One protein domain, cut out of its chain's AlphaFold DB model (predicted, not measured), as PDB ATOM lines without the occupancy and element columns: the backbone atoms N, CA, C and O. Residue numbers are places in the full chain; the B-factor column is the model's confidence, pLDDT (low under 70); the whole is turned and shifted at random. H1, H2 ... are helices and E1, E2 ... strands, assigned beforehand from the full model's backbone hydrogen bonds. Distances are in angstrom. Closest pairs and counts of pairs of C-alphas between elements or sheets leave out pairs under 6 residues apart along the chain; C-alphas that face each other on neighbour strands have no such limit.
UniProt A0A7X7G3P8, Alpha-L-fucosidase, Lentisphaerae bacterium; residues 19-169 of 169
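AT A GLANCE: This is residues 19 to 169 of the 169 residues of the protein "Alpha-L-fucosidase" of Lentisphaerae bacterium (UniProt A0A7X7G3P8). There is little regular structure: a small parallel sheet, ordered E1, E2, E3, has H2 and H3 side by side over one face and H4 near edge strand E3, with long loops besides. The 151 printed residues, 57 in named elements, run E1 H1 H2 E2 H3 E3 H4, a mixed class. The whole is compact, radius of gyration of the C-alphas 15.3 A, spanning 48 by 31 by 29 A.

HOW THE PARTS SIT: E1, residues 19 to 22, is parallel to E2, residues 65 to 71; N 20 and O 65, 2.9 A apart, are within hydrogen-bond range. E2 is parallel to E3, residues 115 to 120, with N 68 and O 117 at 3.1 A. H1, residues 27 to 30, is not on the sheet. H2, residues 51 to 60, and H3, residues 101 to 111, touch at a steep tilt of 38 degrees, their closest C-alphas, Gly 52 and Ala 108, 4.8 A apart. E1, H1 H2, E2 and E2, H3, E3 are strand-helix-strand units, parallel neighbour strands with helices between, both with right-handed crossovers. In H2, H3 and H4, residues 153 to 167, every O i to N i+4 pair is within range.

IN THESE COORDINATES: E1 begins at C-alpha 19 (1.429, -52.949, 38.964). H4, 21.0 A from first to last C-alpha, ends at C-alpha 167 (6.006, -60.309, 17.613).

THE WHOLE: The printed part has no cut. Links H1 to H2, E2 to H3 and E3 to H4 are long. No printed residue is under 70 in pLDDT.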
ATOM      1  N   GLY A  19       0.825 -53.198  40.268       98.31
ATOM      2  CA  GLY A  19       1.429 -52.949  38.964       98.31
ATOM      3  C   GLY A  19       1.302 -51.500  38.520       98.31
ATOM      4  O   GLY A  19       0.629 -50.697  39.168       98.31
ATOM      5  N   LEU A  20       1.960 -51.188  37.407       98.56
ATOM      6  CA  LEU A  20       1.981 -49.866  36.790       98.56
ATOM      7  C   LEU A  20       1.126 -49.840  35.530       98.56
ATOM      8  O   LEU A  20       1.234 -50.732  34.691       98.56
ATOM      9  N   PHE A  21       0.367 -48.766  35.337       98.69
ATOM     10  CA  PHE A  21      -0.238 -48.451  34.049       98.69
ATOM     11  C   PHE A  21       0.416 -47.183  33.490       98.69
ATOM     12  O   PHE A  21       0.265 -46.097  34.043       98.69
ATOM     13  N   LEU A  22       1.163 -47.331  32.398       98.06
ATOM     14  CA  LEU A  22       1.830 -46.259  31.674       98.06
ATOM     15  C   LEU A  22       0.943 -45.738  30.540       98.06
ATOM     16  O   LEU A  22       0.769 -46.412  29.522       98.06
ATOM     17  N   HIS A  23       0.431 -44.519  30.709       97.56
ATOM     18  CA  HIS A  23      -0.118 -43.729  29.609       97.56
ATOM     19  C   HIS A  23       0.997 -42.896  28.987       97.56
ATOM     20  O   HIS A  23       1.520 -41.969  29.603       97.56
ATOM     21  N   PHE A  24       1.365 -43.244  27.761       97.75
ATOM     22  CA  PHE A  24       2.389 -42.555  26.994       97.75
ATOM     23  C   PHE A  24       2.008 -42.565  25.514       97.75
ATOM     24  O   PHE A  24       1.520 -43.570  25.000       97.75
ATOM     25  N   GLY A  25       2.194 -41.444  24.823       96.62
ATOM     26  CA  GLY A  25       1.845 -41.312  23.411       96.62
ATOM     27  C   GLY A  25       1.782 -39.856  22.966       96.62
ATOM     28  O   GLY A  25       2.283 -38.971  23.651       96.62
ATOM     29  N   MET A  26       1.141 -39.596  21.824       96.94
ATOM     30  CA  MET A  26       1.025 -38.245  21.258       96.94
ATOM     31  C   MET A  26       0.417 -37.224  22.239       96.94
ATOM     32  O   MET A  26       0.936 -36.118  22.365       96.94
ATOM     33  N   SER A  27      -0.598 -37.628  23.010       95.19
ATOM     34  CA  SER A  27      -1.219 -36.825  24.078       95.19
ATOM     35  C   SER A  27      -0.203 -36.214  25.058       95.19
ATOM     36  O   SER A  27      -0.351 -35.070  25.481       95.19
ATOM     37  N   THR A  28       0.889 -36.930  25.364       96.44
ATOM     38  CA  THR A  28       1.970 -36.446  26.241       96.44
ATOM     39  C   THR A  28       2.647 -35.181  25.697       96.44
ATOM     40  O   THR A  28       3.164 -34.381  26.473       96.44
ATOM     41  N   PHE A  29       2.648 -34.983  24.378       96.94
ATOM     42  CA  PHE A  29       3.348 -33.885  23.705       96.94
ATOM     43  C   PHE A  29       2.435 -32.745  23.261       96.94
ATOM     44  O   PHE A  29       2.934 -31.678  22.908       96.94
ATOM     45  N   THR A  30       1.121 -32.957  23.279       95.12
ATOM     46  CA  THR A  30       0.143 -31.956  22.840       95.12
ATOM     47  C   THR A  30      -0.531 -31.232  24.001       95.12
ATOM     48  O   THR A  30      -1.146 -30.194  23.783       95.12
ATOM     49  N   GLY A  31      -0.403 -31.746  25.230       91.12
ATOM     50  CA  GLY A  31      -1.047 -31.166  26.413       91.12
ATOM     51  C   GLY A  31      -2.541 -31.483  26.519       91.12
ATOM     52  O   GLY A  31      -3.239 -30.833  27.291       91.12
ATOM     53  N   TYR A  32      -3.025 -32.471  25.761       93.38
ATOM     54  CA  TYR A  32      -4.403 -32.956  25.812       93.38
ATOM     55  C   TYR A  32      -4.437 -34.401  26.282       93.38
ATOM     56  O   TYR A  32      -3.609 -35.208  25.864       93.38
ATOM     57  N   ASP A  33      -5.451 -34.762  27.063       92.19
ATOM     58  CA  ASP A  33      -5.627 -36.145  27.503       92.19
ATOM     59  C   ASP A  33      -5.937 -37.044  26.305       92.19
ATOM     60  O   ASP A  33      -5.372 -38.133  26.142       92.19
ATOM     61  N   TRP A  34      -6.818 -36.581  25.414       93.38
ATOM     62  CA  TRP A  34      -7.262 -37.351  24.259       93.38
ATOM     63  C   TRP A  34      -6.738 -36.754  22.962       93.38
ATOM     64  O   TRP A  34      -7.122 -35.664  22.556       93.38
ATOM     65  N   SER A  35      -5.890 -37.517  22.278       92.94
ATOM     66  CA  SER A  35      -5.488 -37.203  20.912       92.94
ATOM     67  C   SER A  35      -6.659 -37.432  19.956       92.94
ATOM     68  O   SER A  35      -7.475 -38.337  20.128       92.94
ATOM     69  N   SER A  36      -6.708 -36.612  18.924       92.50
ATOM     70  CA  SER A  36      -7.703 -36.596  17.866       92.50
ATOM     71  C   SER A  36      -7.338 -37.482  16.671       92.50
ATOM     72  O   SER A  36      -8.225 -37.887  15.917       92.50
ATOM     73  N   GLY A  37      -6.044 -37.782  16.510       93.00
ATOM     74  CA  GLY A  37      -5.479 -38.498  15.367       93.00
ATOM     75  C   GLY A  37      -5.104 -37.597  14.190       93.00
ATOM     76  O   GLY A  37      -4.744 -38.109  13.139       93.00
ATOM     77  N   TYR A  38      -5.172 -36.274  14.348       94.00
ATOM     78  CA  TYR A  38      -4.727 -35.298  13.342       94.00
ATOM     79  C   TYR A  38      -3.551 -34.442  13.822       94.00
ATOM     80  O   TYR A  38      -3.230 -33.429  13.204       94.00
ATOM     81  N   GLU A  39      -2.935 -34.809  14.944       95.19
ATOM     82  CA  GLU A  39      -1.743 -34.130  15.442       95.19
ATOM     83  C   GLU A  39      -0.604 -34.212  14.420       95.19
ATOM     84  O   GLU A  39      -0.468 -35.209  13.712       95.19
ATOM     85  N   ASP A  40       0.246 -33.185  14.371       96.56
ATOM     86  CA  ASP A  40       1.489 -33.247  13.603       96.56
ATOM     87  C   ASP A  40       2.426 -34.301  14.236       96.56
ATOM     88  O   ASP A  40       2.823 -34.137  15.398       96.56
ATOM     89  N   PRO A  41       2.817 -35.369  13.507       96.62
ATOM     90  CA  PRO A  41       3.743 -36.383  14.005       96.62
ATOM     91  C   PRO A  41       5.066 -35.822  14.541       96.62
ATOM     92  O   PRO A  41       5.675 -36.433  15.422       96.62
ATOM     93  N   ALA A  42       5.517 -34.664  14.048       97.00
ATOM     94  CA  ALA A  42       6.738 -34.010  14.514       97.00
ATOM     95  C   ALA A  42       6.648 -33.541  15.978       97.00
ATOM     96  O   ALA A  42       7.681 -33.340  16.624       97.00
ATOM     97  N   LEU A  43       5.443 -33.405  16.542       97.56
ATOM     98  CA  LEU A  43       5.256 -33.082  17.958       97.56
ATOM     99  C   LEU A  43       5.722 -34.214  18.877       97.56
ATOM    100  O   LEU A  43       6.129 -33.944  20.008       97.56
ATOM    101  N   PHE A  44       5.721 -35.463  18.407       98.19
ATOM    102  CA  PHE A  44       6.215 -36.592  19.183       98.19
ATOM    103  C   PHE A  44       7.747 -36.562  19.269       98.19
ATOM    104  O   PHE A  44       8.454 -36.954  18.341       98.19
ATOM    105  N   ARG A  45       8.271 -36.080  20.402       97.25
ATOM    106  CA  ARG A  45       9.704 -35.780  20.590       97.25
ATOM    107  C   ARG A  45      10.275 -36.247  21.939       97.25
ATOM    108  O   ARG A  45      10.794 -35.437  22.710       97.25
ATOM    109  N   PRO A  46      10.206 -37.545  22.277       97.00
ATOM    110  CA  PRO A  46      10.758 -38.061  23.524       97.00
ATOM    111  C   PRO A  46      12.292 -38.199  23.448       97.00
ATOM    112  O   PRO A  46      12.831 -39.298  23.354       97.00
ATOM    113  N   ALA A  47      13.014 -37.080  23.509       93.69
ATOM    114  CA  ALA A  47      14.467 -37.030  23.294       93.69
ATOM    115  C   ALA A  47      15.292 -37.921  24.247       93.69
ATOM    116  O   ALA A  47      16.406 -38.318  23.915       93.69
ATOM    117  N   ARG A  48      14.757 -38.224  25.434       95.62
ATOM    118  CA  ARG A  48      15.403 -39.044  26.471       95.62
ATOM    119  C   ARG A  48      14.540 -40.242  26.875       95.62
ATOM    120  O   ARG A  48      14.515 -40.599  28.048       95.62
ATOM    121  N   LEU A  49      13.777 -40.803  25.932       98.12
ATOM    122  CA  LEU A  49      13.006 -42.016  26.193       98.12
ATOM    123  C   LEU A  49      13.937 -43.131  26.670       98.12
ATOM    124  O   LEU A  49      14.919 -43.443  25.998       98.12
ATOM    125  N   ASP A  50      13.598 -43.722  27.811       98.25
ATOM    126  CA  ASP A  50      14.286 -44.876  28.370       98.25
ATOM    127  C   ASP A  50      13.267 -45.760  29.101       98.25
ATOM    128  O   ASP A  50      12.866 -45.486  30.234       98.25
ATOM    129  N   CYS A  51      12.830 -46.834  28.440       98.69
ATOM    130  CA  CYS A  51      11.935 -47.820  29.047       98.69
ATOM    131  C   CYS A  51      12.587 -48.561  30.227       98.69
ATOM    132  O   CYS A  51      11.877 -49.039  31.116       98.69
ATOM    133  N   GLY A  52      13.921 -48.656  30.256       98.75
ATOM    134  CA  GLY A  52      14.680 -49.216  31.370       98.75
ATOM    135  C   GLY A  52      14.473 -48.401  32.639       98.75
ATOM    136  O   GLY A  52      14.158 -48.973  33.679       98.75
ATOM    137  N   GLN A  53      14.515 -47.071  32.527       98.75
ATOM    138  CA  GLN A  53      14.221 -46.167  33.639       98.75
ATOM    139  C   GLN A  53      12.792 -46.355  34.177       98.75
ATOM    140  O   GLN A  53      12.592 -46.354  35.395       98.75
ATOM    141  N   TRP A  54      11.803 -46.584  33.305       98.75
ATOM    142  CA  TRP A  54      10.429 -46.887  33.734       98.75
ATOM    143  C   TRP A  54      10.351 -48.208  34.506       98.75
ATOM    144  O   TRP A  54       9.697 -48.288  35.548       98.75
ATOM    145  N   ALA A  55      11.027 -49.246  34.007       98.81
ATOM    146  CA  ALA A  55      11.061 -50.558  34.643       98.81
ATOM    147  C   ALA A  55      11.828 -50.542  35.974       98.81
ATOM    148  O   ALA A  55      11.402 -51.200  36.923       98.81
ATOM    149  N   ASP A  56      12.908 -49.764  36.077       98.81
ATOM    150  CA  ASP A  56      13.663 -49.574  37.320       98.81
ATOM    151  C   ASP A  56      12.794 -48.921  38.396       98.81
ATOM    152  O   ASP A  56      12.744 -49.404  39.528       98.81
ATOM    153  N   ALA A  57      12.035 -47.882  38.035       98.75
ATOM    154  CA  ALA A  57      11.093 -47.242  38.949       98.75
ATOM    155  C   ALA A  57       9.997 -48.215  39.425       98.75
ATOM    156  O   ALA A  57       9.715 -48.294  40.622       98.75
ATOM    157  N   ALA A  58       9.412 -48.997  38.511       98.69
ATOM    158  CA  ALA A  58       8.394 -49.989  38.855       98.69
ATOM    159  C   ALA A  58       8.948 -51.090  39.780       98.69
ATOM    160  O   ALA A  58       8.324 -51.438  40.786       98.69
ATOM    161  N   ALA A  59      10.138 -51.614  39.475       98.62
ATOM    162  CA  ALA A  59      10.799 -52.629  40.288       98.62
ATOM    163  C   ALA A  59      11.150 -52.101  41.689       98.62
ATOM    164  O   ALA A  59      10.878 -52.781  42.680       98.62
ATOM    165  N   ALA A  60      11.681 -50.876  41.783       98.69
ATOM    166  CA  ALA A  60      11.997 -50.224  43.054       98.69
ATOM    167  C   ALA A  60      10.748 -49.997  43.923       98.69
ATOM    168  O   ALA A  60      10.812 -50.134  45.143       98.69
ATOM    169  N   ALA A  61       9.596 -49.726  43.303       98.56
ATOM    170  CA  ALA A  61       8.305 -49.614  43.985       98.56
ATOM    171  C   ALA A  61       7.688 -50.974  44.384       98.56
ATOM    172  O   ALA A  61       6.613 -51.014  44.983       98.56
ATOM    173  N   GLY A  62       8.325 -52.100  44.045       98.25
ATOM    174  CA  GLY A  62       7.830 -53.444  44.352       98.25
ATOM    175  C   GLY A  62       6.695 -53.934  43.443       98.25
ATOM    176  O   GLY A  62       6.069 -54.954  43.751       98.25
ATOM    177  N   MET A  63       6.434 -53.249  42.325       98.69
ATOM    178  CA  MET A  63       5.428 -53.654  41.340       98.69
ATOM    179  C   MET A  63       5.813 -54.978  40.671       98.69
ATOM    180  O   MET A  63       6.986 -55.339  40.576       98.69
ATOM    181  N   LYS A  64       4.810 -55.733  40.214       98.62
ATOM    182  CA  LYS A  64       4.988 -57.050  39.576       98.62
ATOM    183  C   LYS A  64       4.696 -57.054  38.086       98.62
ATOM    184  O   LYS A  64       5.127 -57.969  37.384       98.62
ATOM    185  N   TYR A  65       3.980 -56.047  37.604       98.69
ATOM    186  CA  TYR A  65       3.637 -55.926  36.199       98.69
ATOM    187  C   TYR A  65       3.550 -54.468  35.758       98.69
ATOM    188  O   TYR A  65       3.334 -53.574  36.576       98.69
ATOM    189  N   MET A  66       3.702 -54.244  34.458       98.81
ATOM    190  CA  MET A  66       3.506 -52.953  33.807       98.81
ATOM    191  C   MET A  66       2.580 -53.130  32.597       98.81
ATOM    192  O   MET A  66       2.671 -54.132  31.887       98.81
ATOM    193  N   VAL A  67       1.708 -52.156  32.342       98.81
ATOM    194  CA  VAL A  67       0.824 -52.102  31.169       98.81
ATOM    195  C   VAL A  67       1.092 -50.814  30.402       98.81
ATOM    196  O   VAL A  67       1.015 -49.739  30.990       98.81
ATOM    197  N   LEU A  68       1.395 -50.910  29.106       98.81
ATOM    198  CA  LEU A  68       1.661 -49.756  28.237       98.81
ATOM    199  C   LEU A  68       0.475 -49.476  27.307       98.81
ATOM    200  O   LEU A  68      -0.053 -50.400  26.687       98.81
ATOM    201  N   THR A  69       0.099 -48.207  27.139       98.31
ATOM    202  CA  THR A  69      -0.810 -47.768  26.068       98.31
ATOM    203  C   THR A  69      -0.141 -47.886  24.698       98.31
ATOM    204  O   THR A  69       0.492 -46.947  24.230       98.31
ATOM    205  N   VAL A  70      -0.287 -49.029  24.024       98.38
ATOM    206  CA  VAL A  70       0.324 -49.245  22.696       98.38
ATOM    207  C   VAL A  70      -0.404 -48.481  21.586       98.38
ATOM    208  O   VAL A  70       0.201 -48.146  20.569       98.38
ATOM    209  N   LYS A  71      -1.690 -48.178  21.809       97.12
ATOM    210  CA  LYS A  71      -2.531 -47.282  21.007       97.12
ATOM    211  C   LYS A  71      -3.581 -46.630  21.912       97.12
ATOM    212  O   LYS A  71      -4.271 -47.344  22.638       97.12
ATOM    213  N   HIS A  72      -3.722 -45.303  21.856       95.25
ATOM    214  CA  HIS A  72      -4.724 -44.536  22.620       95.25
ATOM    215  C   HIS A  72      -5.805 -43.927  21.694       95.25
ATOM    216  O   HIS A  72      -5.947 -44.348  20.545       95.25
ATOM    217  N   THR A  73      -6.572 -42.944  22.172       93.38
ATOM    218  CA  THR A  73      -7.742 -42.353  21.489       93.38
ATOM    219  C   THR A  73      -7.457 -41.722  20.124       93.38
ATOM    220  O   THR A  73      -8.333 -41.730  19.264       93.38
ATOM    221  N   GLY A  74      -6.234 -41.235  19.889       92.25
ATOM    222  CA  GLY A  74      -5.815 -40.687  18.590       92.25
ATOM    223  C   GLY A  74      -5.353 -41.738  17.583       92.25
ATOM    224  O   GLY A  74      -4.937 -41.384  16.488       92.25
ATOM    225  N   GLY A  75      -5.357 -43.022  17.946       94.69
ATOM    226  CA  GLY A  75      -4.979 -44.117  17.047       94.69
ATOM    227  C   GLY A  75      -3.478 -44.273  16.785       94.69
ATOM    228  O   GLY A  75      -3.094 -45.240  16.134       94.69
ATOM    229  N   TRP A  76      -2.631 -43.377  17.299       96.56
ATOM    230  CA  TRP A  76      -1.178 -43.428  17.122       96.56
ATOM    231  C   TRP A  76      -0.576 -44.721  17.689       96.56
ATOM    232  O   TRP A  76      -0.641 -44.958  18.898       96.56
ATOM    233  N   CYS A  77       0.017 -45.540  16.821       98.06
ATOM    234  CA  CYS A  77       0.651 -46.802  17.204       98.06
ATOM    235  C   CYS A  77       2.073 -46.571  17.735       98.06
ATOM    236  O   CYS A  77       2.882 -45.904  17.089       98.06
ATOM    237  N   LEU A  78       2.403 -47.165  18.886       98.62
ATOM    238  CA  LEU A  78       3.746 -47.109  19.487       98.62
ATOM    239  C   LEU A  78       4.714 -48.195  18.978       98.62
ATOM    240  O   LEU A  78       5.827 -48.332  19.490       98.62
ATOM    241  N   TRP A  79       4.291 -48.964  17.978       98.75
ATOM    242  CA  TRP A  79       5.084 -49.979  17.290       98.75
ATOM    243  C   TRP A  79       4.941 -49.819  15.772       98.75
ATOM    244  O   TRP A  79       3.948 -49.234  15.322       98.75
ATOM    245  N   PRO A  80       5.891 -50.331  14.968       98.31
ATOM    246  CA  PRO A  80       5.843 -50.209  13.516       98.31
ATOM    247  C   PRO A  80       4.840 -51.208  12.914       98.31
ATOM    248  O   PRO A  80       5.226 -52.215  12.316       98.31
ATOM    249  N   SER A  81       3.541 -50.950  13.096       98.00
ATOM    250  CA  SER A  81       2.464 -51.769  12.524       98.00
ATOM    251  C   SER A  81       2.600 -51.848  11.003       98.00
ATOM    252  O   SER A  81       2.937 -50.864  10.342       98.00
ATOM    253  N   ARG A  82       2.329 -53.016  10.415       97.50
ATOM    254  CA  ARG A  82       2.337 -53.192   8.952       97.50
ATOM    255  C   ARG A  82       1.043 -52.718   8.305       97.50
ATOM    256  O   ARG A  82       1.010 -52.560   7.090       97.50
ATOM    257  N   LEU A  83       0.001 -52.495   9.103       96.75
ATOM    258  CA  LEU A  83      -1.324 -52.120   8.616       96.75
ATOM    259  C   LEU A  83      -1.495 -50.613   8.422       96.75
ATOM    260  O   LEU A  83      -2.392 -50.198   7.697       96.75
ATOM    261  N   THR A  84      -0.669 -49.797   9.077       96.06
ATOM    262  CA  THR A  84      -0.780 -48.336   9.048       96.06
ATOM    263  C   THR A  84       0.579 -47.678   9.252       96.06
ATOM    264  O   THR A  84       1.464 -48.250   9.883       96.06
ATOM    265  N   ARG A  85       0.739 -46.450   8.745       96.25
ATOM    266  CA  ARG A  85       1.872 -45.573   9.098       96.25
ATOM    267  C   ARG A  85       1.519 -44.574  10.206       96.25
ATOM    268  O   ARG A  85       2.380 -43.785  10.581       96.25
ATOM    269  N   HIS A  86       0.286 -44.601  10.720       96.19
ATOM    270  CA  HIS A  86      -0.222 -43.719  11.774       96.19
ATOM    271  C   HIS A  86       0.357 -44.102  13.147       96.19
ATOM    272  O   HIS A  86      -0.291 -44.722  13.994       96.19
ATOM    273  N   GLY A  87       1.636 -43.796  13.354       97.06
ATOM    274  CA  GLY A  87       2.395 -44.226  14.524       97.06
ATOM    275  C   GLY A  87       3.880 -43.896  14.427       97.06
ATOM    276  O   GLY A  87       4.277 -42.958  13.734       97.06
ATOM    277  N   VAL A  88       4.710 -44.701  15.096       97.81
ATOM    278  CA  VAL A  88       6.173 -44.515  15.182       97.81
ATOM    279  C   VAL A  88       6.862 -44.291  13.840       97.81
ATOM    280  O   VAL A  88       7.827 -43.539  13.804       97.81
ATOM    281  N   GLN A  89       6.347 -44.840  12.733       97.69
ATOM    282  CA  GLN A  89       6.922 -44.628  11.396       97.69
ATOM    283  C   GLN A  89       6.860 -43.173  10.907       97.69
ATOM    284  O   GLN A  89       7.580 -42.811   9.975       97.69
ATOM    285  N   GLN A  90       5.995 -42.343  11.492       97.69
ATOM    286  CA  GLN A  90       5.880 -40.914  11.195       97.69
ATOM    287  C   GLN A  90       6.572 -40.028  12.238       97.69
ATOM    288  O   GLN A  90       6.769 -38.839  11.994       97.69
ATOM    289  N   PHE A  91       6.991 -40.580  13.379       97.38
ATOM    290  CA  PHE A  91       7.648 -39.826  14.446       97.38
ATOM    291  C   PHE A  91       9.128 -39.592  14.129       97.38
ATOM    292  O   PHE A  91      10.019 -40.185  14.729       97.38
ATOM    293  N   VAL A  92       9.411 -38.694  13.185       96.00
ATOM    294  CA  VAL A  92      10.780 -38.371  12.737       96.00
ATOM    295  C   VAL A  92      11.692 -37.871  13.862       96.00
ATOM    296  O   VAL A  92      12.892 -38.117  13.830       96.00
ATOM    297  N   ASN A  93      11.128 -37.256  14.905       97.25
ATOM    298  CA  ASN A  93      11.866 -36.796  16.085       97.25
ATOM    299  C   ASN A  93      12.092 -37.897  17.141       97.25
ATOM    300  O   ASN A  93      12.669 -37.640  18.199       97.25
ATOM    301  N   PHE A  94      11.670 -39.131  16.859       97.25
ATOM    302  CA  PHE A  94      11.946 -40.314  17.661       97.25
ATOM    303  C   PHE A  94      12.602 -41.391  16.794       97.25
ATOM    304  O   PHE A  94      11.959 -42.000  15.942       97.25
ATOM    305  N   ARG A  95      13.901 -41.636  17.016       96.69
ATOM    306  CA  ARG A  95      14.681 -42.650  16.275       96.69
ATOM    307  C   ARG A  95      14.509 -42.534  14.748       96.69
ATOM    308  O   ARG A  95      14.481 -43.546  14.065       96.69
ATOM    309  N   ASN A  96      14.348 -41.320  14.212       96.44
ATOM    310  CA  ASN A  96      14.121 -41.063  12.783       96.44
ATOM    311  C   ASN A  96      12.962 -41.878  12.171       96.44
ATOM    312  O   ASN A  96      13.026 -42.285  11.012       96.44
ATOM    313  N   GLY A  97      11.912 -42.152  12.951       96.75
ATOM    314  CA  GLY A  97      10.765 -42.948  12.514       96.75
ATOM    315  C   GLY A  97      11.020 -44.460  12.432       96.75
ATOM    316  O   GLY A  97      10.175 -45.196  11.934       96.75
ATOM    317  N   SER A  98      12.167 -44.957  12.903       97.12
ATOM    318  CA  SER A  98      12.486 -46.393  12.926       97.12
ATOM    319  C   SER A  98      12.405 -47.010  14.325       97.12
ATOM    320  O   SER A  98      12.932 -48.098  14.547       97.12
ATOM    321  N   GLY A  99      11.820 -46.298  15.289       97.00
ATOM    322  CA  GLY A  99      11.712 -46.759  16.670       97.00
ATOM    323  C   GLY A  99      10.594 -47.782  16.882       97.00
ATOM    324  O   GLY A  99       9.626 -47.838  16.125       97.00
ATOM    325  N   ASP A 100      10.713 -48.557  17.957       98.62
ATOM    326  CA  ASP A 100       9.712 -49.526  18.409       98.62
ATOM    327  C   ASP A 100       9.648 -49.490  19.943       98.62
ATOM    328  O   ASP A 100      10.419 -50.140  20.648       98.62
ATOM    329  N   ILE A 101       8.734 -48.674  20.468       98.75
ATOM    330  CA  ILE A 101       8.625 -48.420  21.911       98.75
ATOM    331  C   ILE A 101       8.067 -49.652  22.620       98.75
ATOM    332  O   ILE A 101       8.418 -49.921  23.767       98.75
ATOM    333  N   VAL A 102       7.224 -50.429  21.933       98.81
ATOM    334  CA  VAL A 102       6.687 -51.686  22.456       98.81
ATOM    335  C   VAL A 102       7.814 -52.697  22.668       98.81
ATOM    336  O   VAL A 102       7.868 -53.315  23.733       98.81
ATOM    337  N   ARG A 103       8.761 -52.819  21.727       98.75
ATOM    338  CA  ARG A 103       9.976 -53.635  21.900       98.75
ATOM    339  C   ARG A 103      10.802 -53.182  23.100       98.75
ATOM    340  O   ARG A 103      11.049 -53.998  23.988       98.75
ATOM    341  N   GLU A 104      11.167 -51.895  23.150       98.62
ATOM    342  CA  GLU A 104      11.977 -51.320  24.237       98.62
ATOM    343  C   GLU A 104      11.309 -51.548  25.610       98.62
ATOM    344  O   GLU A 104      11.964 -51.919  26.584       98.62
ATOM    345  N   PHE A 105       9.982 -51.397  25.689       98.81
ATOM    346  CA  PHE A 105       9.188 -51.640  26.896       98.81
ATOM    347  C   PHE A 105       9.199 -53.108  27.340       98.81
ATOM    348  O   PHE A 105       9.415 -53.402  28.520       98.81
ATOM    349  N   ILE A 106       8.975 -54.040  26.412       98.69
ATOM    350  CA  ILE A 106       8.950 -55.473  26.716       98.69
ATOM    351  C   ILE A 106      10.322 -55.960  27.192       98.69
ATOM    352  O   ILE A 106      10.407 -56.713  28.167       98.69
ATOM    353  N   GLU A 107      11.399 -55.527  26.542       98.75
ATOM    354  CA  GLU A 107      12.773 -55.872  26.924       98.75
ATOM    355  C   GLU A 107      13.137 -55.313  28.307       98.75
ATOM    356  O   GLU A 107      13.695 -56.030  29.150       98.75
ATOM    357  N   ALA A 108      12.733 -54.073  28.596       98.75
ATOM    358  CA  ALA A 108      12.889 -53.473  29.916       98.75
ATOM    359  C   ALA A 108      12.135 -54.266  30.997       98.75
ATOM    360  O   ALA A 108      12.732 -54.657  32.001       98.75
ATOM    361  N   CYS A 109      10.863 -54.609  30.775       98.75
ATOM    362  CA  CYS A 109      10.094 -55.420  31.725       98.75
ATOM    363  C   CYS A 109      10.762 -56.779  31.985       98.75
ATOM    364  O   CYS A 109      10.971 -57.164  33.139       98.75
ATOM    365  N   ARG A 110      11.155 -57.491  30.920       98.31
ATOM    366  CA  ARG A 110      11.795 -58.814  31.007       98.31
ATOM    367  C   ARG A 110      13.090 -58.780  31.805       98.31
ATOM    368  O   ARG A 110      13.272 -59.610  32.694       98.31
ATOM    369  N   SER A 111      13.958 -57.806  31.536       98.44
ATOM    370  CA  SER A 111      15.236 -57.673  32.246       98.44
ATOM    371  C   SER A 111      15.068 -57.398  33.750       98.44
ATOM    372  O   SER A 111      15.935 -57.780  34.532       98.44
ATOM    373  N   ARG A 112      13.931 -56.823  34.175       98.44
ATOM    374  CA  ARG A 112      13.579 -56.584  35.590       98.44
ATOM    375  C   ARG A 112      12.645 -57.649  36.180       98.44
ATOM    376  O   ARG A 112      12.181 -57.500  37.308       98.44
ATOM    377  N   LYS A 113      12.375 -58.742  35.453       97.94
ATOM    378  CA  LYS A 113      11.424 -59.803  35.846       97.94
ATOM    379  C   LYS A 113      10.007 -59.273  36.130       97.94
ATOM    380  O   LYS A 113       9.272 -59.857  36.928       97.94
ATOM    381  N   LEU A 114       9.618 -58.189  35.464       98.56
ATOM    382  CA  LEU A 114       8.265 -57.642  35.490       98.56
ATOM    383  C   LEU A 114       7.430 -58.310  34.397       98.56
ATOM    384  O   LEU A 114       7.892 -58.519  33.273       98.56
ATOM    385  N   LYS A 115       6.180 -58.639  34.718       98.12
ATOM    386  CA  LYS A 115       5.202 -59.059  33.711       98.12
ATOM    387  C   LYS A 115       4.814 -57.843  32.868       98.12
ATOM    388  O   LYS A 115       4.732 -56.733  33.388       98.12
ATOM    389  N   ALA A 116       4.551 -58.046  31.587       98.06
ATOM    390  CA  ALA A 116       4.190 -56.964  30.683       98.06
ATOM    391  C   ALA A 116       2.803 -57.191  30.080       98.06
ATOM    392  O   ALA A 116       2.433 -58.324  29.770       98.06
ATOM    393  N   GLY A 117       2.048 -56.110  29.917       97.81
ATOM    394  CA  GLY A 117       0.747 -56.099  29.263       97.81
ATOM    395  C   GLY A 117       0.594 -54.909  28.324       97.81
ATOM    396  O   GLY A 117       1.316 -53.914  28.419       97.81
ATOM    397  N   PHE A 118      -0.383 -55.007  27.429       98.56
ATOM    398  CA  PHE A 118      -0.723 -53.946  26.492       98.56
ATOM    399  C   PHE A 118      -2.131 -53.436  26.757       98.56
ATOM    400  O   PHE A 118      -3.071 -54.215  26.907       98.56
ATOM    401  N   TYR A 119      -2.271 -52.119  26.762       98.25
ATOM    402  CA  TYR A 119      -3.545 -51.451  26.587       98.25
ATOM    403  C   TYR A 119      -3.683 -51.031  25.126       98.25
ATOM    404  O   TYR A 119      -2.882 -50.247  24.611       98.25
ATOM    405  N   TYR A 120      -4.727 -51.536  24.479       97.44
ATOM    406  CA  TYR A 120      -5.115 -51.180  23.124       97.44
ATOM    407  C   TYR A 120      -6.482 -50.496  23.178       97.44
ATOM    408  O   TYR A 120      -7.476 -51.118  23.549       97.44
ATOM    409  N   CYS A 121      -6.539 -49.213  22.824       94.00
ATOM    410  CA  CYS A 121      -7.788 -48.462  22.823       94.00
ATOM    411  C   CYS A 121      -8.710 -48.955  21.698       94.00
ATOM    412  O   CYS A 121      -8.362 -48.869  20.511       94.00
ATOM    413  N   SER A 122      -9.884 -49.465  22.077       87.75
ATOM    414  CA  SER A 122     -10.976 -49.738  21.145       87.75
ATOM    415  C   SER A 122     -11.464 -48.434  20.502       87.75
ATOM    416  O   SER A 122     -11.211 -47.361  21.037       87.75
ATOM    417  N   PRO A 123     -12.166 -48.482  19.369       86.62
ATOM    418  CA  PRO A 123     -12.760 -47.285  18.801       86.62
ATOM    419  C   PRO A 123     -13.906 -46.744  19.664       86.62
ATOM    420  O   PRO A 123     -14.613 -47.499  20.329       86.62
ATOM    421  N   GLY A 124     -14.097 -45.424  19.641       83.19
ATOM    422  CA  GLY A 124     -15.093 -44.736  20.463       83.19
ATOM    423  C   GLY A 124     -15.265 -43.261  20.095       83.19
ATOM    424  O   GLY A 124     -14.547 -42.717  19.256       83.19
ATOM    425  N   ALA A 125     -16.254 -42.591  20.689       79.00
ATOM    426  CA  ALA A 125     -16.528 -41.172  20.448       79.00
ATOM    427  C   ALA A 125     -15.618 -40.272  21.308       79.00
ATOM    428  O   ALA A 125     -16.034 -39.751  22.336       79.00
ATOM    429  N   TYR A 126     -14.364 -40.095  20.885       78.94
ATOM    430  CA  TYR A 126     -13.325 -39.383  21.652       78.94
ATOM    431  C   TYR A 126     -13.217 -37.871  21.379       78.94
ATOM    432  O   TYR A 126     -12.217 -37.256  21.734       78.94
ATOM    433  N   GLY A 127     -14.201 -37.252  20.725       76.69
ATOM    434  CA  GLY A 127     -14.165 -35.825  20.378       76.69
ATOM    435  C   GLY A 127     -15.311 -35.026  20.987       76.69
ATOM    436  O   GLY A 127     -16.279 -35.594  21.480       76.69
ATOM    437  N   GLY A 128     -15.210 -33.695  20.913       76.31
ATOM    438  CA  GLY A 128     -16.253 -32.782  21.404       76.31
ATOM    439  C   GLY A 128     -16.277 -32.606  22.925       76.31
ATOM    440  O   GLY A 128     -17.260 -32.107  23.461       76.31
ATOM    441  N   VAL A 129     -15.203 -33.008  23.610       82.62
ATOM    442  CA  VAL A 129     -15.015 -32.851  25.058       82.62
ATOM    443  C   VAL A 129     -13.850 -31.891  25.343       82.62
ATOM    444  O   VAL A 129     -12.923 -31.831  24.533       82.62
ATOM    445  N   PRO A 130     -13.847 -31.156  26.475       86.19
ATOM    446  CA  PRO A 130     -12.866 -30.092  26.731       86.19
ATOM    447  C   PRO A 130     -11.396 -30.538  26.769       86.19
ATOM    448  O   PRO A 130     -10.507 -29.738  26.504       86.19
ATOM    449  N   TYR A 131     -11.141 -31.804  27.096       86.88
ATOM    450  CA  TYR A 131      -9.800 -32.384  27.233       86.88
ATOM    451  C   TYR A 131      -9.333 -33.154  25.981       86.88
ATOM    452  O   TYR A 131      -8.265 -33.769  25.986       86.88
ATOM    453  N   ALA A 132     -10.120 -33.135  24.899       89.69
ATOM    454  CA  ALA A 132      -9.719 -33.697  23.616       89.69
ATOM    455  C   ALA A 132      -9.046 -32.640  22.739       89.69
ATOM    456  O   ALA A 132      -9.531 -31.514  22.619       89.69
ATOM    457  N   HIS A 133      -7.956 -33.032  22.080       90.62
ATOM    458  CA  HIS A 133      -7.303 -32.203  21.080       90.62
ATOM    459  C   HIS A 133      -8.312 -31.869  19.969       90.62
ATOM    460  O   HIS A 133      -9.018 -32.763  19.480       90.62
ATOM    461  N   PRO A 134      -8.417 -30.600  19.547       91.19
ATOM    462  CA  PRO A 134      -9.340 -30.226  18.490       91.19
ATOM    463  C   PRO A 134      -8.936 -30.885  17.169       91.19
ATOM    464  O   PRO A 134      -7.759 -30.957  16.812       91.19
ATOM    465  N   ARG A 135      -9.933 -31.356  16.423       91.00
ATOM    466  CA  ARG A 135      -9.744 -31.824  15.046       91.00
ATOM    467  C   ARG A 135      -9.769 -30.633  14.088       91.00
ATOM    468  O   ARG A 135     -10.508 -29.681  14.357       91.00
ATOM    469  N   PRO A 136      -9.070 -30.693  12.942       91.88
ATOM    470  CA  PRO A 136      -9.228 -29.683  11.905       91.88
ATOM    471  C   PRO A 136     -10.703 -29.579  11.463       91.88
ATOM    472  O   PRO A 136     -11.360 -30.619  11.300       91.88
ATOM    473  N   PRO A 137     -11.250 -28.365  11.269       91.31
ATOM    474  CA  PRO A 137     -12.628 -28.183  10.816       91.31
ATOM    475  C   PRO A 137     -12.931 -28.972   9.535       91.31
ATOM    476  O   PRO A 137     -12.104 -29.050   8.632       91.31
ATOM    477  N   GLY A 138     -14.117 -29.580   9.460       90.38
ATOM    478  CA  GLY A 138     -14.558 -30.349   8.286       90.38
ATOM    479  C   GLY A 138     -13.981 -31.765   8.159       90.38
ATOM    480  O   GLY A 138     -14.411 -32.516   7.288       90.38
ATOM    481  N   THR A 139     -13.057 -32.178   9.030       89.44
ATOM    482  CA  THR A 139     -12.554 -33.562   9.034       89.44
ATOM    483  C   THR A 139     -13.540 -34.524   9.715       89.44
ATOM    484  O   THR A 139     -14.319 -34.094  10.577       89.44
ATOM    485  N   PRO A 140     -13.535 -35.830   9.386       87.56
ATOM    486  CA  PRO A 140     -14.302 -36.830  10.124       87.56
ATOM    487  C   PRO A 140     -13.655 -37.160  11.478       87.56
ATOM    488  O   PRO A 140     -12.444 -37.026  11.669       87.56
ATOM    489  N   MET A 141     -14.464 -37.629  12.430       85.69
ATOM    490  CA  MET A 141     -13.952 -38.229  13.662       85.69
ATOM    491  C   MET A 141     -13.317 -39.583  13.332       85.69
ATOM    492  O   MET A 141     -13.974 -40.447  12.760       85.69
ATOM    493  N   LEU A 142     -12.052 -39.772  13.707       86.06
ATOM    494  CA  LEU A 142     -11.326 -41.015  13.429       86.06
ATOM    495  C   LEU A 142     -11.679 -42.153  14.391       86.06
ATOM    496  O   LEU A 142     -11.392 -43.308  14.107       86.06
ATOM    497  N   HIS A 143     -12.292 -41.852  15.540       84.69
ATOM    498  CA  HIS A 143     -12.616 -42.849  16.565       84.69
ATOM    499  C   HIS A 143     -11.400 -43.699  16.981       84.69
ATOM    500  O   HIS A 143     -11.543 -44.874  17.289       84.69
ATOM    501  N   GLY A 144     -10.189 -43.133  16.960       87.00
ATOM    502  CA  GLY A 144      -8.953 -43.870  17.247       87.00
ATOM    503  C   GLY A 144      -8.572 -44.919  16.201       87.00
ATOM    504  O   GLY A 144      -7.807 -45.836  16.520       87.00
ATOM    505  N   MET A 145      -9.099 -44.795  14.981       90.12
ATOM    506  CA  MET A 145      -8.804 -45.650  13.836       90.12
ATOM    507  C   MET A 145      -8.304 -44.817  12.652       90.12
ATOM    508  O   MET A 145      -8.891 -43.777  12.350       90.12
ATOM    509  N   PRO A 146      -7.238 -45.250  11.964       87.38
ATOM    510  CA  PRO A 146      -6.773 -44.553  10.775       87.38
ATOM    511  C   PRO A 146      -7.759 -44.759   9.603       87.38
ATOM    512  O   PRO A 146      -8.539 -45.719   9.621       87.38
ATOM    513  N   PRO A 147      -7.756 -43.887   8.576       84.88
ATOM    514  CA  PRO A 147      -8.704 -43.957   7.460       84.88
ATOM    515  C   PRO A 147      -8.781 -45.325   6.764       84.88
ATOM    516  O   PRO A 147      -9.873 -45.769   6.413       84.88
ATOM    517  N   GLU A 148      -7.659 -46.032   6.616       87.62
ATOM    518  CA  GLU A 148      -7.578 -47.370   6.014       87.62
ATOM    519  C   GLU A 148      -8.316 -48.468   6.801       87.62
ATOM    520  O   GLU A 148      -8.614 -49.530   6.253       87.62
ATOM    521  N   ALA A 149      -8.658 -48.221   8.069       90.75
ATOM    522  CA  ALA A 149      -9.426 -49.148   8.895       90.75
ATOM    523  C   ALA A 149     -10.949 -48.946   8.780       90.75
ATOM    524  O   ALA A 149     -11.700 -49.769   9.304       90.75
ATOM    525  N   ARG A 150     -11.423 -47.877   8.115       83.81
ATOM    526  CA  ARG A 150     -12.833 -47.433   8.128       83.81
ATOM    527  C   ARG A 150     -13.832 -48.545   7.800       83.81
ATOM    528  O   ARG A 150     -14.791 -48.724   8.543       83.81
ATOM    529  N   ASP A 151     -13.571 -49.304   6.740       88.94
ATOM    530  CA  ASP A 151     -14.506 -50.313   6.220       88.94
ATOM    531  C   ASP A 151     -14.151 -51.747   6.653       88.94
ATOM    532  O   ASP A 151     -14.780 -52.711   6.226       88.94
ATOM    533  N   ARG A 152     -13.136 -51.902   7.512       92.88
ATOM    534  CA  ARG A 152     -12.618 -53.204   7.973       92.88
ATOM    535  C   ARG A 152     -12.156 -53.181   9.427       92.88
ATOM    536  O   ARG A 152     -11.214 -53.870   9.806       92.88
ATOM    537  N   MET A 153     -12.799 -52.351  10.244       91.56
ATOM    538  CA  MET A 153     -12.360 -52.041  11.603       91.56
ATOM    539  C   MET A 153     -12.176 -53.283  12.499       91.56
ATOM    540  O   MET A 153     -11.136 -53.356  13.157       91.56
ATOM    541  N   PRO A 154     -13.095 -54.275  12.535       93.38
ATOM    542  CA  PRO A 154     -12.884 -55.490  13.326       93.38
ATOM    543  C   PRO A 154     -11.634 -56.270  12.900       93.38
ATOM    544  O   PRO A 154     -10.817 -56.627  13.748       93.38
ATOM    545  N   ASP A 155     -11.446 -56.464  11.594       96.06
ATOM    546  CA  ASP A 155     -10.300 -57.199  11.051       96.06
ATOM    547  C   ASP A 155      -8.994 -56.449  11.291       96.06
ATOM    548  O   ASP A 155      -8.023 -57.039  11.757       96.06
ATOM    549  N   PHE A 156      -8.990 -55.130  11.083       95.81
ATOM    550  CA  PHE A 156      -7.842 -54.276  11.373       95.81
ATOM    551  C   PHE A 156      -7.410 -54.398  12.842       95.81
ATOM    552  O   PHE A 156      -6.230 -54.583  13.132       95.81
ATOM    553  N   MET A 157      -8.361 -54.362  13.784       95.81
ATOM    554  CA  MET A 157      -8.060 -54.561  15.205       95.81
ATOM    555  C   MET A 157      -7.508 -55.957  15.488       95.81
ATOM    556  O   MET A 157      -6.520 -56.083  16.208       95.81
ATOM    557  N   HIS A 158      -8.121 -57.007  14.941       96.88
ATOM    558  CA  HIS A 158      -7.645 -58.377  15.131       96.88
ATOM    559  C   HIS A 158      -6.239 -58.587  14.560       96.88
ATOM    560  O   HIS A 158      -5.420 -59.268  15.177       96.88
ATOM    561  N   GLU A 159      -5.939 -57.995  13.407       97.88
ATOM    562  CA  GLU A 159      -4.620 -58.037  12.784       97.88
ATOM    563  C   GLU A 159      -3.585 -57.264  13.624       97.88
ATOM    564  O   GLU A 159      -2.531 -57.826  13.916       97.88
ATOM    565  N   GLN A 160      -3.889 -56.055  14.123       97.44
ATOM    566  CA  GLN A 160      -2.986 -55.324  15.035       97.44
ATOM    567  C   GLN A 160      -2.753 -56.079  16.351       97.44
ATOM    568  O   GLN A 160      -1.620 -56.183  16.827       97.44
ATOM    569  N   LEU A 161      -3.805 -56.659  16.935       97.69
ATOM    570  CA  LEU A 161      -3.677 -57.509  18.119       97.69
ATOM    571  C   LEU A 161      -2.817 -58.741  17.824       97.69
ATOM    572  O   LEU A 161      -2.023 -59.141  18.671       97.69
ATOM    573  N   ARG A 162      -2.912 -59.321  16.623       98.44
ATOM    574  CA  ARG A 162      -2.034 -60.417  16.201       98.44
ATOM    575  C   ARG A 162      -0.578 -59.969  16.123       98.44
ATOM    576  O   ARG A 162       0.267 -60.712  16.611       98.44
ATOM    577  N   GLU A 163      -0.267 -58.791  15.578       98.50
ATOM    578  CA  GLU A 163       1.105 -58.245  15.586       98.50
ATOM    579  C   GLU A 163       1.641 -58.156  17.025       98.50
ATOM    580  O   GLU A 163       2.682 -58.728  17.350       98.50
ATOM    581  N   LEU A 164       0.879 -57.521  17.917       98.44
ATOM    582  CA  LEU A 164       1.252 -57.324  19.318       98.44
ATOM    583  C   LEU A 164       1.436 -58.650  20.075       98.44
ATOM    584  O   LEU A 164       2.411 -58.826  20.802       98.44
ATOM    585  N   LEU A 165       0.530 -59.609  19.895       97.81
ATOM    586  CA  LEU A 165       0.539 -60.872  20.638       97.81
ATOM    587  C   LEU A 165       1.470 -61.941  20.042       97.81
ATOM    588  O   LEU A 165       1.592 -63.015  20.625       97.81
ATOM    589  N   THR A 166       2.120 -61.683  18.900       98.06
ATOM    590  CA  THR A 166       3.024 -62.660  18.260       98.06
ATOM    591  C   THR A 166       4.442 -62.150  18.029       98.06
ATOM    592  O   THR A 166       5.367 -62.958  18.002       98.06
ATOM    593  N   TRP A 167       4.664 -60.840  17.891       98.12
ATOM    594  CA  TRP A 167       6.006 -60.309  17.613       98.12
ATOM    595  C   TRP A 167       6.820 -60.035  18.868       98.12
ATOM    596  O   TRP A 167       8.052 -59.979  18.804       98.12
ATOM    597  N   TYR A 168       6.152 -59.811  19.997       97.69
ATOM    598  CA  TYR A 168       6.810 -59.347  21.214       97.69
ATOM    599  C   TYR A 168       7.045 -60.450  22.240       97.69
ATOM    600  O   TYR A 168       7.800 -60.205  23.175       97.69
ATOM    601  N   GLY A 169       6.556 -61.670  21.989       78.50
ATOM    602  CA  GLY A 169       6.865 -62.903  22.728       78.50
ATOM    603  C   GLY A 169       5.976 -63.185  23.927       78.50
ATOM    604  O   GLY A 169       5.561 -62.215  24.595       78.50
TER     605      GLY A 169